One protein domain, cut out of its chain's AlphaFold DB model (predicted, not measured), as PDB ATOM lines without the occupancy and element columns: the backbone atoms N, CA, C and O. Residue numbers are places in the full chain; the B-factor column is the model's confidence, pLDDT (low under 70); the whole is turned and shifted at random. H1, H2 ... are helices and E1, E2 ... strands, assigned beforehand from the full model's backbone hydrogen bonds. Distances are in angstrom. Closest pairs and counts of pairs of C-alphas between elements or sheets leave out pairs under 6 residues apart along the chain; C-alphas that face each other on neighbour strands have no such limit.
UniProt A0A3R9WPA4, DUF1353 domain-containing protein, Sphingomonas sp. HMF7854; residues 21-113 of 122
ATOM      1  N   ILE A  21     178.706 176.948 173.176       75.06
ATOM      2  CA  ILE A  21     177.601 175.980 173.164       75.06
ATOM      3  C   ILE A  21     176.245 176.692 173.061       75.06
ATOM      4  O   ILE A  21     175.975 177.647 173.783       75.06
ATOM      5  N   GLY A  22     175.331 176.171 172.242       65.94
ATOM      6  CA  GLY A  22     173.922 176.569 172.190       65.94
ATOM      7  C   GLY A  22     173.656 177.602 171.102       65.94
ATOM      8  O   GLY A  22     172.946 177.353 170.123       65.94
ATOM      9  N   SER A  23     174.225 178.787 171.282       57.72
ATOM     10  CA  SER A  23     174.081 179.918 170.370       57.72
ATOM     11  C   SER A  23     175.250 180.874 170.536       57.72
ATOM     12  O   SER A  23     175.791 181.003 171.628       57.72
ATOM     13  N   ARG A  24     175.580 181.611 169.472       54.31
ATOM     14  CA  ARG A  24     176.536 182.718 169.554       54.31
ATOM     15  C   ARG A  24     176.055 183.737 170.601       54.31
ATOM     16  O   ARG A  24     174.975 184.296 170.424       54.31
ATOM     17  N   GLY A  25     176.837 183.960 171.654       57.56
ATOM     18  CA  GLY A  25     176.510 184.806 172.806       57.56
ATOM     19  C   GLY A  25     175.868 184.091 174.005       57.56
ATOM     20  O   GLY A  25     175.322 184.774 174.867       57.56
ATOM     21  N   SER A  26     175.887 182.755 174.077       66.50
ATOM     22  CA  SER A  26     175.402 182.015 175.254       66.50
ATOM     23  C   SER A  26     176.309 182.167 176.480       66.50
ATOM     24  O   SER A  26     175.849 181.961 177.602       66.50
ATOM     25  N   GLY A  27     177.589 182.505 176.279       66.62
ATOM     26  CA  GLY A  27     178.593 182.575 177.341       66.62
ATOM     27  C   GLY A  27     179.116 181.215 177.822       66.62
ATOM     28  O   GLY A  27     180.012 181.190 178.662       66.62
ATOM     29  N   ASP A  28     178.616 180.096 177.286       74.62
ATOM     30  CA  ASP A  28     179.028 178.745 177.689       74.62
ATOM     31  C   ASP A  28     180.126 178.231 176.739       74.62
ATOM     32  O   ASP A  28     179.859 177.727 175.644       74.62
ATOM     33  N   TRP A  29     181.388 178.440 177.129       78.94
ATOM     34  CA  TRP A  29     182.564 178.179 176.291       78.94
ATOM     35  C   TRP A  29     183.242 176.856 176.629       78.94
ATOM     36  O   TRP A  29     183.606 176.592 177.773       78.94
ATOM     37  N   VAL A  30     183.535 176.071 175.595       79.56
ATOM     38  CA  VAL A  30     184.414 174.904 175.681       79.56
ATOM     39  C   VAL A  30     185.722 175.217 174.984       79.56
ATOM     40  O   VAL A  30     185.743 175.513 173.790       79.56
ATOM     41  N   TRP A  31     186.814 175.105 175.729       79.12
ATOM     42  CA  TRP A  31     188.164 175.282 175.215       79.12
ATOM     43  C   TRP A  31     188.836 173.928 175.032       79.12
ATOM     44  O   TRP A  31     188.968 173.161 175.985       79.12
ATOM     45  N   VAL A  32     189.261 173.643 173.801       77.50
ATOM     46  CA  VAL A  32     190.074 172.467 173.484       77.50
ATOM     47  C   VAL A  32     191.542 172.907 173.441       77.50
ATOM     48  O   VAL A  32     191.885 173.747 172.602       77.50
ATOM     49  N   PRO A  33     192.411 172.394 174.332       76.00
ATOM     50  CA  PRO A  33     193.803 172.823 174.405       76.00
ATOM     51  C   PRO A  33     194.644 172.291 173.235       76.00
ATOM     52  O   PRO A  33     194.378 171.227 172.670       76.00
ATOM     53  N   VAL A  34     195.709 173.029 172.907       74.81
ATOM     54  CA  VAL A  34     196.746 172.574 171.972       74.81
ATOM     55  C   VAL A  34     197.418 171.313 172.517       74.81
ATOM     56  O   VAL A  34     197.631 171.181 173.720       74.81
ATOM     57  N   GLY A  35     197.746 170.368 171.639       65.94
ATOM     58  CA  GLY A  35     198.377 169.113 172.039       65.94
ATOM     59  C   GLY A  35     197.413 168.013 172.487       65.94
ATOM     60  O   GLY A  35     197.882 166.909 172.752       65.94
ATOM     61  N   PHE A  36     196.093 168.254 172.513       69.44
ATOM     62  CA  PHE A  36     195.123 167.172 172.698       69.44
ATOM     63  C   PHE A  36     195.296 166.137 171.578       69.44
ATOM     64  O   PHE A  36     195.216 166.464 170.389       69.44
ATOM     65  N   MET A  37     195.600 164.900 171.967       64.75
ATOM     66  CA  MET A  37     195.710 163.773 171.049       64.75
ATOM     67  C   MET A  37     194.326 163.159 170.902       64.75
ATOM     68  O   MET A  37     193.723 162.734 171.885       64.75
ATOM     69  N   THR A  38     193.814 163.156 169.680       65.06
ATOM     70  CA  THR A  38     192.509 162.592 169.347       65.06
ATOM     71  C   THR A  38     192.648 161.643 168.170       65.06
ATOM     72  O   THR A  38     193.444 161.850 167.250       65.06
ATOM     73  N   ASP A  39     191.790 160.639 168.159       59.81
ATOM     74  CA  ASP A  39     191.689 159.669 167.076       59.81
ATOM     75  C   ASP A  39     190.751 160.201 165.961       59.81
ATOM     76  O   ASP A  39     190.336 159.455 165.075       59.81
ATOM     77  N   LEU A  40     190.402 161.502 166.024       56.44
ATOM     78  CA  LEU A  40     189.433 162.224 165.190       56.44
ATOM     79  C   LEU A  40     188.112 161.477 165.048       56.44
ATOM     80  O   LEU A  40     187.706 161.098 163.953       56.44
ATOM     81  N   CYS A  41     187.399 161.394 166.165       53.56
ATOM     82  CA  CYS A  41     186.210 160.603 166.408       53.56
ATOM     83  C   CYS A  41     186.506 159.173 166.847       53.56
ATOM     84  O   CYS A  41     187.047 158.335 166.126       53.56
ATOM     85  N   THR A  42     185.815 158.842 167.932       52.31
ATOM     86  CA  THR A  42     185.287 157.507 168.206       52.31
ATOM     87  C   THR A  42     184.219 157.089 167.163       52.31
ATOM     88  O   THR A  42     183.096 156.703 167.487       52.31
ATOM     89  N   VAL A  43     184.528 157.241 165.876       53.97
ATOM     90  CA  VAL A  43     183.750 156.739 164.748       53.97
ATOM     91  C   VAL A  43     184.400 155.407 164.393       53.97
ATOM     92  O   VAL A  43     185.599 155.370 164.107       53.97
ATOM     93  N   PRO A  44     183.649 154.298 164.451       54.81
ATOM     94  CA  PRO A  44     184.222 152.987 164.215       54.81
ATOM     95  C   PRO A  44     184.865 152.916 162.826       54.81
ATOM     96  O   PRO A  44     184.389 153.545 161.879       54.81
ATOM     97  N   TRP A  45     185.946 152.141 162.706       54.28
ATOM     98  CA  TRP A  45     186.784 152.044 161.503       54.28
ATOM     99  C   TRP A  45     185.985 151.823 160.204       54.28
ATOM    100  O   TRP A  45     186.347 152.364 159.164       54.28
ATOM    101  N   PHE A  46     184.849 151.121 160.270       55.88
ATOM    102  CA  PHE A  46     183.966 150.873 159.126       55.88
ATOM    103  C   PHE A  46     183.228 152.121 158.607       55.88
ATOM    104  O   PHE A  46     182.807 152.158 157.455       55.88
ATOM    105  N   ALA A  47     183.060 153.152 159.436       55.66
ATOM    106  CA  ALA A  47     182.403 154.403 159.064       55.66
ATOM    107  C   ALA A  47     183.398 155.470 158.562       55.66
ATOM    108  O   ALA A  47     182.979 156.432 157.917       55.66
ATOM    109  N   ARG A  48     184.709 155.267 158.775       61.34
ATOM    110  CA  ARG A  48     185.795 156.125 158.261       61.34
ATOM    111  C   ARG A  48     185.789 156.292 156.723       61.34
ATOM    112  O   ARG A  48     185.923 157.428 156.280       61.34
ATOM    113  N   PRO A  49     185.574 155.258 155.877       57.91
ATOM    114  CA  PRO A  49     185.574 155.447 154.417       57.91
ATOM    115  C   PRO A  49     184.360 156.224 153.882       57.91
ATOM    116  O   PRO A  49     184.445 156.865 152.838       57.91
ATOM    117  N   PHE A  50     183.230 156.215 154.595       56.53
ATOM    118  CA  PHE A  50     182.010 156.921 154.176       56.53
ATOM    119  C   PHE A  50     181.960 158.378 154.647       56.53
ATOM    120  O   PHE A  50     181.131 159.169 154.183       56.53
ATOM    121  N   ILE A  51     182.835 158.739 155.583       61.00
ATOM    122  CA  ILE A  51     182.844 160.029 156.255       61.00
ATOM    123  C   ILE A  51     184.248 160.603 156.099       61.00
ATOM    124  O   ILE A  51     185.132 160.253 156.878       61.00
ATOM    125  N   PRO A  52     184.481 161.513 155.136       58.09
ATOM    126  CA  PRO A  52     185.722 162.262 155.133       58.09
ATOM    127  C   PRO A  52     185.765 163.083 156.427       58.09
ATOM    128  O   PRO A  52     185.054 164.078 156.571       58.09
ATOM    129  N   LEU A  53     186.586 162.638 157.380       61.88
ATOM    130  CA  LEU A  53     186.873 163.326 158.644       61.88
ATOM    131  C   LEU A  53     187.699 164.607 158.427       61.88
ATOM    132  O   LEU A  53     188.089 165.269 159.383       61.88
ATOM    133  N   SER A  54     187.939 164.997 157.170       57.69
ATOM    134  CA  SER A  54     188.639 166.220 156.805       57.69
ATOM    135  C   SER A  54     187.688 167.421 156.683       57.69
ATOM    136  O   SER A  54     186.538 167.335 156.238       57.69
ATOM    137  N   GLY A  55     188.173 168.590 157.106       70.00
ATOM    138  CA  GLY A  55     187.475 169.867 156.960       70.00
ATOM    139  C   GLY A  55     186.365 170.093 157.990       70.00
ATOM    140  O   GLY A  55     186.622 170.217 159.185       70.00
ATOM    141  N   LYS A  56     185.115 170.199 157.524       73.50
ATOM    142  CA  LYS A  56     183.970 170.705 158.314       73.50
ATOM    143  C   LYS A  56     183.576 169.813 159.499       73.50
ATOM    144  O   LYS A  56     182.965 170.300 160.442       73.50
ATOM    145  N   VAL A  57     183.911 168.523 159.455       72.25
ATOM    146  CA  VAL A  57     183.555 167.543 160.499       72.25
ATOM    147  C   VAL A  57     184.647 167.417 161.571       72.25
ATOM    148  O   VAL A  57     184.340 167.027 162.695       72.25
ATOM    149  N   ALA A  58     185.886 167.829 161.276       74.62
ATOM    150  CA  ALA A  58     187.034 167.664 162.169       74.62
ATOM    151  C   ALA A  58     186.887 168.443 163.489       74.62
ATOM    152  O   ALA A  58     187.053 167.874 164.565       74.62
ATOM    153  N   LYS A  59     186.519 169.731 163.427       76.56
ATOM    154  CA  LYS A  59     186.334 170.563 164.634       76.56
ATOM    155  C   LYS A  59     185.205 170.040 165.544       76.56
ATOM    156  O   LYS A  59     185.449 169.887 166.738       76.56
ATOM    157  N   PRO A  60     184.006 169.699 165.021       80.62
ATOM    158  CA  PRO A  60     182.977 169.023 165.813       80.62
ATOM    159  C   PRO A  60     183.454 167.710 166.448       80.62
ATOM    160  O   PRO A  60     183.140 167.452 167.605       80.62
ATOM    161  N   ALA A  61     184.210 166.889 165.711       76.75
ATOM    162  CA  ALA A  61     184.724 165.608 166.200       76.75
ATOM    163  C   ALA A  61     185.672 165.778 167.396       76.75
ATOM    164  O   ALA A  61     185.510 165.117 168.418       76.75
ATOM    165  N   LEU A  62     186.605 166.725 167.292       78.44
ATOM    166  CA  LEU A  62     187.517 167.114 168.367       78.44
ATOM    167  C   LEU A  62     186.783 167.560 169.632       78.44
ATOM    168  O   LEU A  62     187.093 167.106 170.731       78.44
ATOM    169  N   LEU A  63     185.789 168.431 169.460       80.94
ATOM    170  CA  LEU A  63     184.976 168.940 170.558       80.94
ATOM    171  C   LEU A  63     184.206 167.814 171.261       80.94
ATOM    172  O   LEU A  63     184.150 167.774 172.488       80.94
ATOM    173  N   HIS A  64     183.643 166.884 170.487       82.00
ATOM    174  CA  HIS A  64     182.977 165.702 171.021       82.00
ATOM    175  C   HIS A  64     183.927 164.841 171.858       82.00
ATOM    176  O   HIS A  64     183.583 164.480 172.981       82.00
ATOM    177  N   ASP A  65     185.106 164.507 171.326       76.69
ATOM    178  CA  ASP A  65     186.066 163.640 172.016       76.69
ATOM    179  C   ASP A  65     186.617 164.304 173.289       76.69
ATOM    180  O   ASP A  65     186.761 163.634 174.315       76.69
ATOM    181  N   TRP A  66     186.835 165.623 173.274       81.25
ATOM    182  CA  TRP A  66     187.191 166.392 174.472       81.25
ATOM    183  C   TRP A  66     186.091 166.332 175.539       81.25
ATOM    184  O   TRP A  66     186.357 165.979 176.688       81.25
ATOM    185  N   LEU A  67     184.838 166.615 175.172       82.06
ATOM    186  CA  LEU A  67     183.706 166.561 176.105       82.06
ATOM    187  C   LEU A  67     183.477 165.147 176.649       82.06
ATOM    188  O   LEU A  67     183.224 164.976 177.839       82.06
ATOM    189  N   LEU A  68     183.628 164.127 175.802       80.19
ATOM    190  CA  LEU A  68     183.519 162.730 176.207       80.19
ATOM    191  C   LEU A  68     184.633 162.328 177.185       80.19
ATOM    192  O   LEU A  68     184.359 161.608 178.144       80.19
ATOM    193  N   THR A  69     185.865 162.800 176.966       80.06
ATOM    194  CA  THR A  69     187.012 162.558 177.863       80.06
ATOM    195  C   THR A  69     186.792 163.188 179.235       80.06
ATOM    196  O   THR A  69     187.105 162.576 180.252       80.06
ATOM    197  N   ASN A  70     186.176 164.370 179.269       78.06
ATOM    198  CA  ASN A  70     185.792 165.048 180.508       78.06
ATOM    199  C   ASN A  70     184.505 164.485 181.146       78.06
ATOM    200  O   ASN A  70     184.098 164.946 182.209       78.06
ATOM    201  N   GLY A  71     183.856 163.492 180.526       78.00
ATOM    202  CA  GLY A  71     182.634 162.878 181.047       78.00
ATOM    203  C   GLY A  71     181.383 163.756 180.939       78.00
ATOM    204  O   GLY A  71     180.402 163.487 181.631       78.00
ATOM    205  N   ASP A  72     181.383 164.784 180.083       80.38
ATOM    206  CA  ASP A  72     180.238 165.682 179.932       80.38
ATOM    207  C   ASP A  72     179.086 164.971 179.184       80.38
ATOM    208  O   ASP A  72     179.236 164.587 178.014       80.38
ATOM    209  N   PRO A  73     177.898 164.809 179.803       77.56
ATOM    210  CA  PRO A  73     176.752 164.160 179.163       77.56
ATOM    211  C   PRO A  73     176.224 164.932 177.943       77.56
ATOM    212  O   PRO A  73     175.524 164.361 177.101       77.56
ATOM    213  N   ARG A  74     176.569 166.219 177.807       81.44
ATOM    214  CA  ARG A  74     176.168 167.089 176.695       81.44
ATOM    215  C   ARG A  74     176.977 166.837 175.424       81.44
ATOM    216  O   ARG A  74     176.598 167.366 174.380       81.44
ATOM    217  N   ALA A  75     178.018 165.998 175.455       82.62
ATOM    218  CA  ALA A  75     178.901 165.734 174.313       82.62
ATOM    219  C   ALA A  75     178.146 165.436 173.000       82.62
ATOM    220  O   ALA A  75     178.452 166.008 171.956       82.62
ATOM    221  N   ILE A  76     177.099 164.602 173.047       81.19
ATOM    222  CA  ILE A  76     176.298 164.247 171.859       81.19
ATOM    223  C   ILE A  76     175.464 165.437 171.361       81.19
ATOM    224  O   ILE A  76     175.324 165.630 170.150       81.19
ATOM    225  N   ALA A  77     174.893 166.225 172.275       84.75
ATOM    226  CA  ALA A  77     174.068 167.380 171.933       84.75
ATOM    227  C   ALA A  77     174.919 168.495 171.307       84.75
ATOM    228  O   ALA A  77     174.601 168.968 170.213       84.75
ATOM    229  N   VAL A  78     176.049 168.820 171.942       84.31
ATOM    230  CA  VAL A  78     177.025 169.803 171.454       84.31
ATOM    231  C   VAL A  78     177.596 169.367 170.106       84.31
ATOM    232  O   VAL A  78     177.667 170.165 169.177       84.31
ATOM    233  N   PHE A  79     177.914 168.082 169.933       83.88
ATOM    234  CA  PHE A  79     178.356 167.555 168.643       83.88
ATOM    235  C   PHE A  79     177.301 167.738 167.546       83.88
ATOM    236  O   PHE A  79     177.603 168.186 166.437       83.88
ATOM    237  N   ALA A  80     176.038 167.425 167.849       84.31
ATOM    238  CA  ALA A  80     174.948 167.593 166.901       84.31
ATOM    239  C   ALA A  80     174.798 169.058 166.477       84.31
ATOM    240  O   ALA A  80     174.521 169.325 165.306       84.31
ATOM    241  N   GLU A  81     174.925 169.988 167.414       85.56
ATOM    242  CA  GLU A  81     174.879 171.423 167.159       85.56
ATOM    243  C   GLU A  81     176.079 171.895 166.334       85.56
ATOM    244  O   GLU A  81     175.886 172.506 165.281       85.56
ATOM    245  N   ALA A  82     177.296 171.518 166.722       84.12
ATOM    246  CA  ALA A  82     178.521 171.873 166.018       84.12
ATOM    247  C   ALA A  82     178.499 171.394 164.554       84.12
ATOM    248  O   ALA A  82     178.907 172.125 163.653       84.12
ATOM    249  N   LEU A  83     177.928 170.215 164.269       83.19
ATOM    250  CA  LEU A  83     177.704 169.741 162.893       83.19
ATOM    251  C   LEU A  83     176.726 170.626 162.098       83.19
ATOM    252  O   LEU A  83     176.874 170.778 160.883       83.19
ATOM    253  N   LYS A  84     175.715 171.201 162.762       84.75
ATOM    254  CA  LYS A  84     174.759 172.136 162.147       84.75
ATOM    255  C   LYS A  84     175.443 173.471 161.835       84.75
ATOM    256  O   LYS A  84     175.276 173.981 160.727       84.75
ATOM    257  N   VAL A  85     176.236 173.998 162.772       84.50
ATOM    258  CA  VAL A  85     177.032 175.227 162.593       84.50
ATOM    259  C   VAL A  85     178.054 175.052 161.473       84.50
ATOM    260  O   VAL A  85     178.164 175.904 160.597       84.50
ATOM    261  N   ALA A  86     178.706 173.891 161.407       80.56
ATOM    262  CA  ALA A  86     179.629 173.532 160.336       80.56
ATOM    263  C   ALA A  86     178.951 173.279 158.970       80.56
ATOM    264  O   ALA A  86     179.627 172.893 158.014       80.56
ATOM    265  N   GLN A  87     177.634 173.496 158.844       80.94
ATOM    266  CA  GLN A  87     176.868 173.362 157.597       80.94
ATOM    267  C   GLN A  87     176.964 171.955 156.974       80.94
ATOM    268  O   GLN A  87     176.972 171.787 155.751       80.94
ATOM    269  N   VAL A  88     177.050 170.910 157.803       78.69
ATOM    270  CA  VAL A  88     177.056 169.522 157.327       78.69
ATOM    271  C   VAL A  88     175.652 169.142 156.840       78.69
ATOM    272  O   VAL A  88     174.653 169.384 157.520       78.69
ATOM    273  N   ARG A  89     175.553 168.519 155.652       81.50
ATOM    274  CA  ARG A  89     174.270 168.049 155.082       81.50
ATOM    275  C   ARG A  89     173.510 167.179 156.095       81.50
ATOM    276  O   ARG A  89     174.105 166.305 156.726       81.50
ATOM    277  N   ARG A  90     172.183 167.353 156.178       78.12
ATOM    278  CA  ARG A  90     171.306 166.657 157.148       78.12
ATOM    279  C   ARG A  90     171.497 165.133 157.164       78.12
ATOM    280  O   ARG A  90     171.607 164.561 158.241       78.12
ATOM    281  N   GLY A  91     171.616 164.498 155.994       77.75
ATOM    282  CA  GLY A  91     171.860 163.051 155.897       77.75
ATOM    283  C   GLY A  91     173.179 162.618 156.548       77.75
ATOM    284  O   GLY A  91     173.192 161.701 157.362       77.75
ATOM    285  N   ARG A  92     174.277 163.341 156.282       76.31
ATOM    286  CA  ARG A  92     175.591 163.066 156.896       76.31
ATOM    287  C   ARG A  92     175.569 163.265 158.411       76.31
ATOM    288  O   ARG A  92     176.132 162.454 159.135       76.31
ATOM    289  N   ARG A  93     174.878 164.304 158.893       80.12
ATOM    290  CA  ARG A  93     174.670 164.528 160.333       80.12
ATOM    291  C   ARG A  93     173.951 163.344 160.987       80.12
ATOM    292  O   ARG A  93     174.354 162.922 162.063       80.12
ATOM    293  N   GLY A  94     172.927 162.794 160.331       79.69
ATOM    294  CA  GLY A  94     172.208 161.610 160.808       79.69
ATOM    295  C   GLY A  94     173.112 160.385 160.952       79.69
ATOM    296  O   GLY A  94     173.124 159.765 162.011       79.69
ATOM    297  N   VAL A  95     173.924 160.092 159.929       80.12
ATOM    298  CA  VAL A  95     174.878 158.966 159.948       80.12
ATOM    299  C   VAL A  95     175.907 159.122 161.070       80.12
ATOM    300  O   VAL A  95     176.121 158.185 161.835       80.12
ATOM    301  N   LEU A  96     176.492 160.314 161.222       78.94
ATOM    302  CA  LEU A  96     177.461 160.611 162.283       78.94
ATOM    303  C   LEU A  96     176.866 160.411 163.682       78.94
ATOM    304  O   LEU A  96     177.463 159.745 164.525       78.94
ATOM    305  N   LEU A  97     175.666 160.944 163.924       81.31
ATOM    306  CA  LEU A  97     174.996 160.799 165.217       81.31
ATOM    307  C   LEU A  97     174.597 159.349 165.506       81.31
ATOM    308  O   LEU A  97     174.707 158.906 166.649       81.31
ATOM    309  N   ALA A  98     174.149 158.606 164.492       81.44
ATOM    310  CA  ALA A  98     173.824 157.191 164.634       81.44
ATOM    311  C   ALA A  98     175.069 156.364 164.979       81.44
ATOM    312  O   ALA A  98     175.023 155.564 165.911       81.44
ATOM    313  N   ALA A  99     176.192 156.609 164.296       78.06
ATOM    314  CA  ALA A  99     177.456 155.925 164.553       78.06
ATOM    315  C   ALA A  99     177.952 156.148 165.993       78.06
ATOM    316  O   ALA A  99     178.275 155.183 166.685       78.06
ATOM    317  N   VAL A 100     177.934 157.396 166.476       76.12
ATOM    318  CA  VAL A 100     178.351 157.742 167.849       76.12
ATOM    319  C   VAL A 100     177.453 157.078 168.894       76.12
ATOM    320  O   VAL A 100     177.946 156.481 169.852       76.12
ATOM    321  N   LYS A 101     176.127 157.128 168.709       81.25
ATOM    322  CA  LYS A 101     175.173 156.478 169.624       81.25
ATOM    323  C   LYS A 101     175.340 154.961 169.645       81.25
ATOM    324  O   LYS A 101     175.329 154.364 170.721       81.25
ATOM    325  N   LEU A 102     175.513 154.346 168.474       81.19
ATOM    326  CA  LEU A 102     175.727 152.908 168.345       81.19
ATOM    327  C   LEU A 102     177.017 152.486 169.051       81.19
ATOM    328  O   LEU A 102     177.009 151.522 169.812       81.19
ATOM    329  N   TRP A 103     178.102 153.237 168.868       75.69
ATOM    330  CA  TRP A 103     179.362 152.955 169.544       75.69
ATOM    331  C   TRP A 103     179.275 153.140 171.062       75.69
ATOM    332  O   TRP A 103     179.768 152.300 171.814       75.69
ATOM    333  N   ALA A 104     178.615 154.198 171.539       76.31
ATOM    334  CA  ALA A 104     178.379 154.398 172.968       76.31
ATOM    335  C   ALA A 104     177.572 153.237 173.577       76.31
ATOM    336  O   ALA A 104     177.902 152.755 174.661       76.31
ATOM    337  N   CYS A 105     176.555 152.748 172.858       79.75
ATOM    338  CA  CYS A 105     175.803 151.553 173.233       79.75
ATOM    339  C   CYS A 105     176.712 150.316 173.277       79.75
ATOM    340  O   CYS A 105     176.762 149.618 174.288       79.75
ATOM    341  N   TRP A 106     177.511 150.092 172.233       76.38
ATOM    342  CA  TRP A 106     178.427 148.958 172.153       76.38
ATOM    343  C   TRP A 106     179.493 148.969 173.254       76.38
ATOM    344  O   TRP A 106     179.771 147.929 173.842       76.38
ATOM    345  N   ARG A 107     180.052 150.136 173.604       73.94
ATOM    346  CA  ARG A 107     180.974 150.280 174.744       73.94
ATOM    347  C   ARG A 107     180.321 149.899 176.068       73.94
ATOM    348  O   ARG A 107     180.968 149.234 176.872       73.94
ATOM    349  N   ARG A 108     179.062 150.293 176.292       70.94
ATOM    350  CA  ARG A 108     178.310 149.897 177.495       70.94
ATOM    351  C   ARG A 108     178.093 148.389 177.530       70.94
ATOM    352  O   ARG A 108     178.413 147.767 178.530       70.94
ATOM    353  N   VAL A 109     177.647 147.801 176.420       70.69
ATOM    354  CA  VAL A 109     177.451 146.347 176.312       70.69
ATOM    355  C   VAL A 109     178.767 145.593 176.526       70.69
ATOM    356  O   VAL A 109     178.797 144.636 177.292       70.69
ATOM    357  N   ARG A 110     179.882 146.041 175.936       65.06
ATOM    358  CA  ARG A 110     181.202 145.428 176.167       65.06
ATOM    359  C   ARG A 110     181.676 145.543 177.606       65.06
ATOM    360  O   ARG A 110     182.263 144.587 178.087       65.06
ATOM    361  N   ALA A 111     181.447 146.669 178.280       60.28
ATOM    362  CA  ALA A 111     181.810 146.819 179.689       60.28
ATOM    363  C   ALA A 111     181.011 145.869 180.597       60.28
ATOM    364  O   ALA A 111     181.523 145.430 181.621       60.28
ATOM    365  N   THR A 112     179.780 145.526 180.206       59.69
ATOM    366  CA  THR A 112     178.944 144.547 180.914       59.69
ATOM    367  C   THR A 112     179.343 143.100 180.609       59.69
ATOM    368  O   THR A 112     179.294 142.256 181.494       59.69
ATOM    369  N   VAL A 113     179.739 142.799 179.367       58.88
ATOM    370  CA  VAL A 113     180.084 141.432 178.925       58.88
ATOM    371  C   VAL A 113     181.535 141.061 179.253       58.88
ATOM    372  O   VAL A 113     181.827 139.908 179.555       58.88
TER     373      VAL A 113
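What this domain is: This is residues 21 to 113 of the 122 residues of the protein "DUF1353 domain-containing protein" of Sphingomonas sp. HMF7854 (UniProt A0A3R9WPA4). Three helices, each running opposite to the one before, form two successive hairpins at the corners of a triangle, while residues 105 to 113 of the long H3 stick out. Residues 33 to 54 hold no named element. The printed 93 residues, with E1, H1, H2 and H3 in that order, are mostly helix and compact, with a radius of gyration of the C-alphas of 13.3 A and spans of 43 by 27 by 24 A.

How they stand to each other: E1, residues 29 to 32, pairs with no named strand. H1, residues 55 to 69, and H2, residues 75 to 85, touch as a hairpin at a shallow tilt of 18 degrees, with C-alphas 67 and 75 closest at 5.2 A. H3, residues 90 to 113, touches H2 with residues 93 to 100 alone, a hairpin at 13 degrees; C-alphas 83 and 93 are closest, 6.6 A. H1 and H3 are near each other. Every O i to N i+4 pair is within hydrogen-bond range in H2 and H3, 9 of 11 in H1.

Where its parts are: E1 begins at C-alpha 29 (182.564, 178.179, 176.291) and spans 9.8 A. H1 spans 22.1 A, H2 15.2 A. H3 spans 34.5 A, ending at C-alpha 113 (180.084, 141.432, 178.925).

The domain as a whole: The printed part has no cut. The link E1 to H1 is long. Residues 22 to 27, 35 to 54 and 110 to 113 are under pLDDT 70.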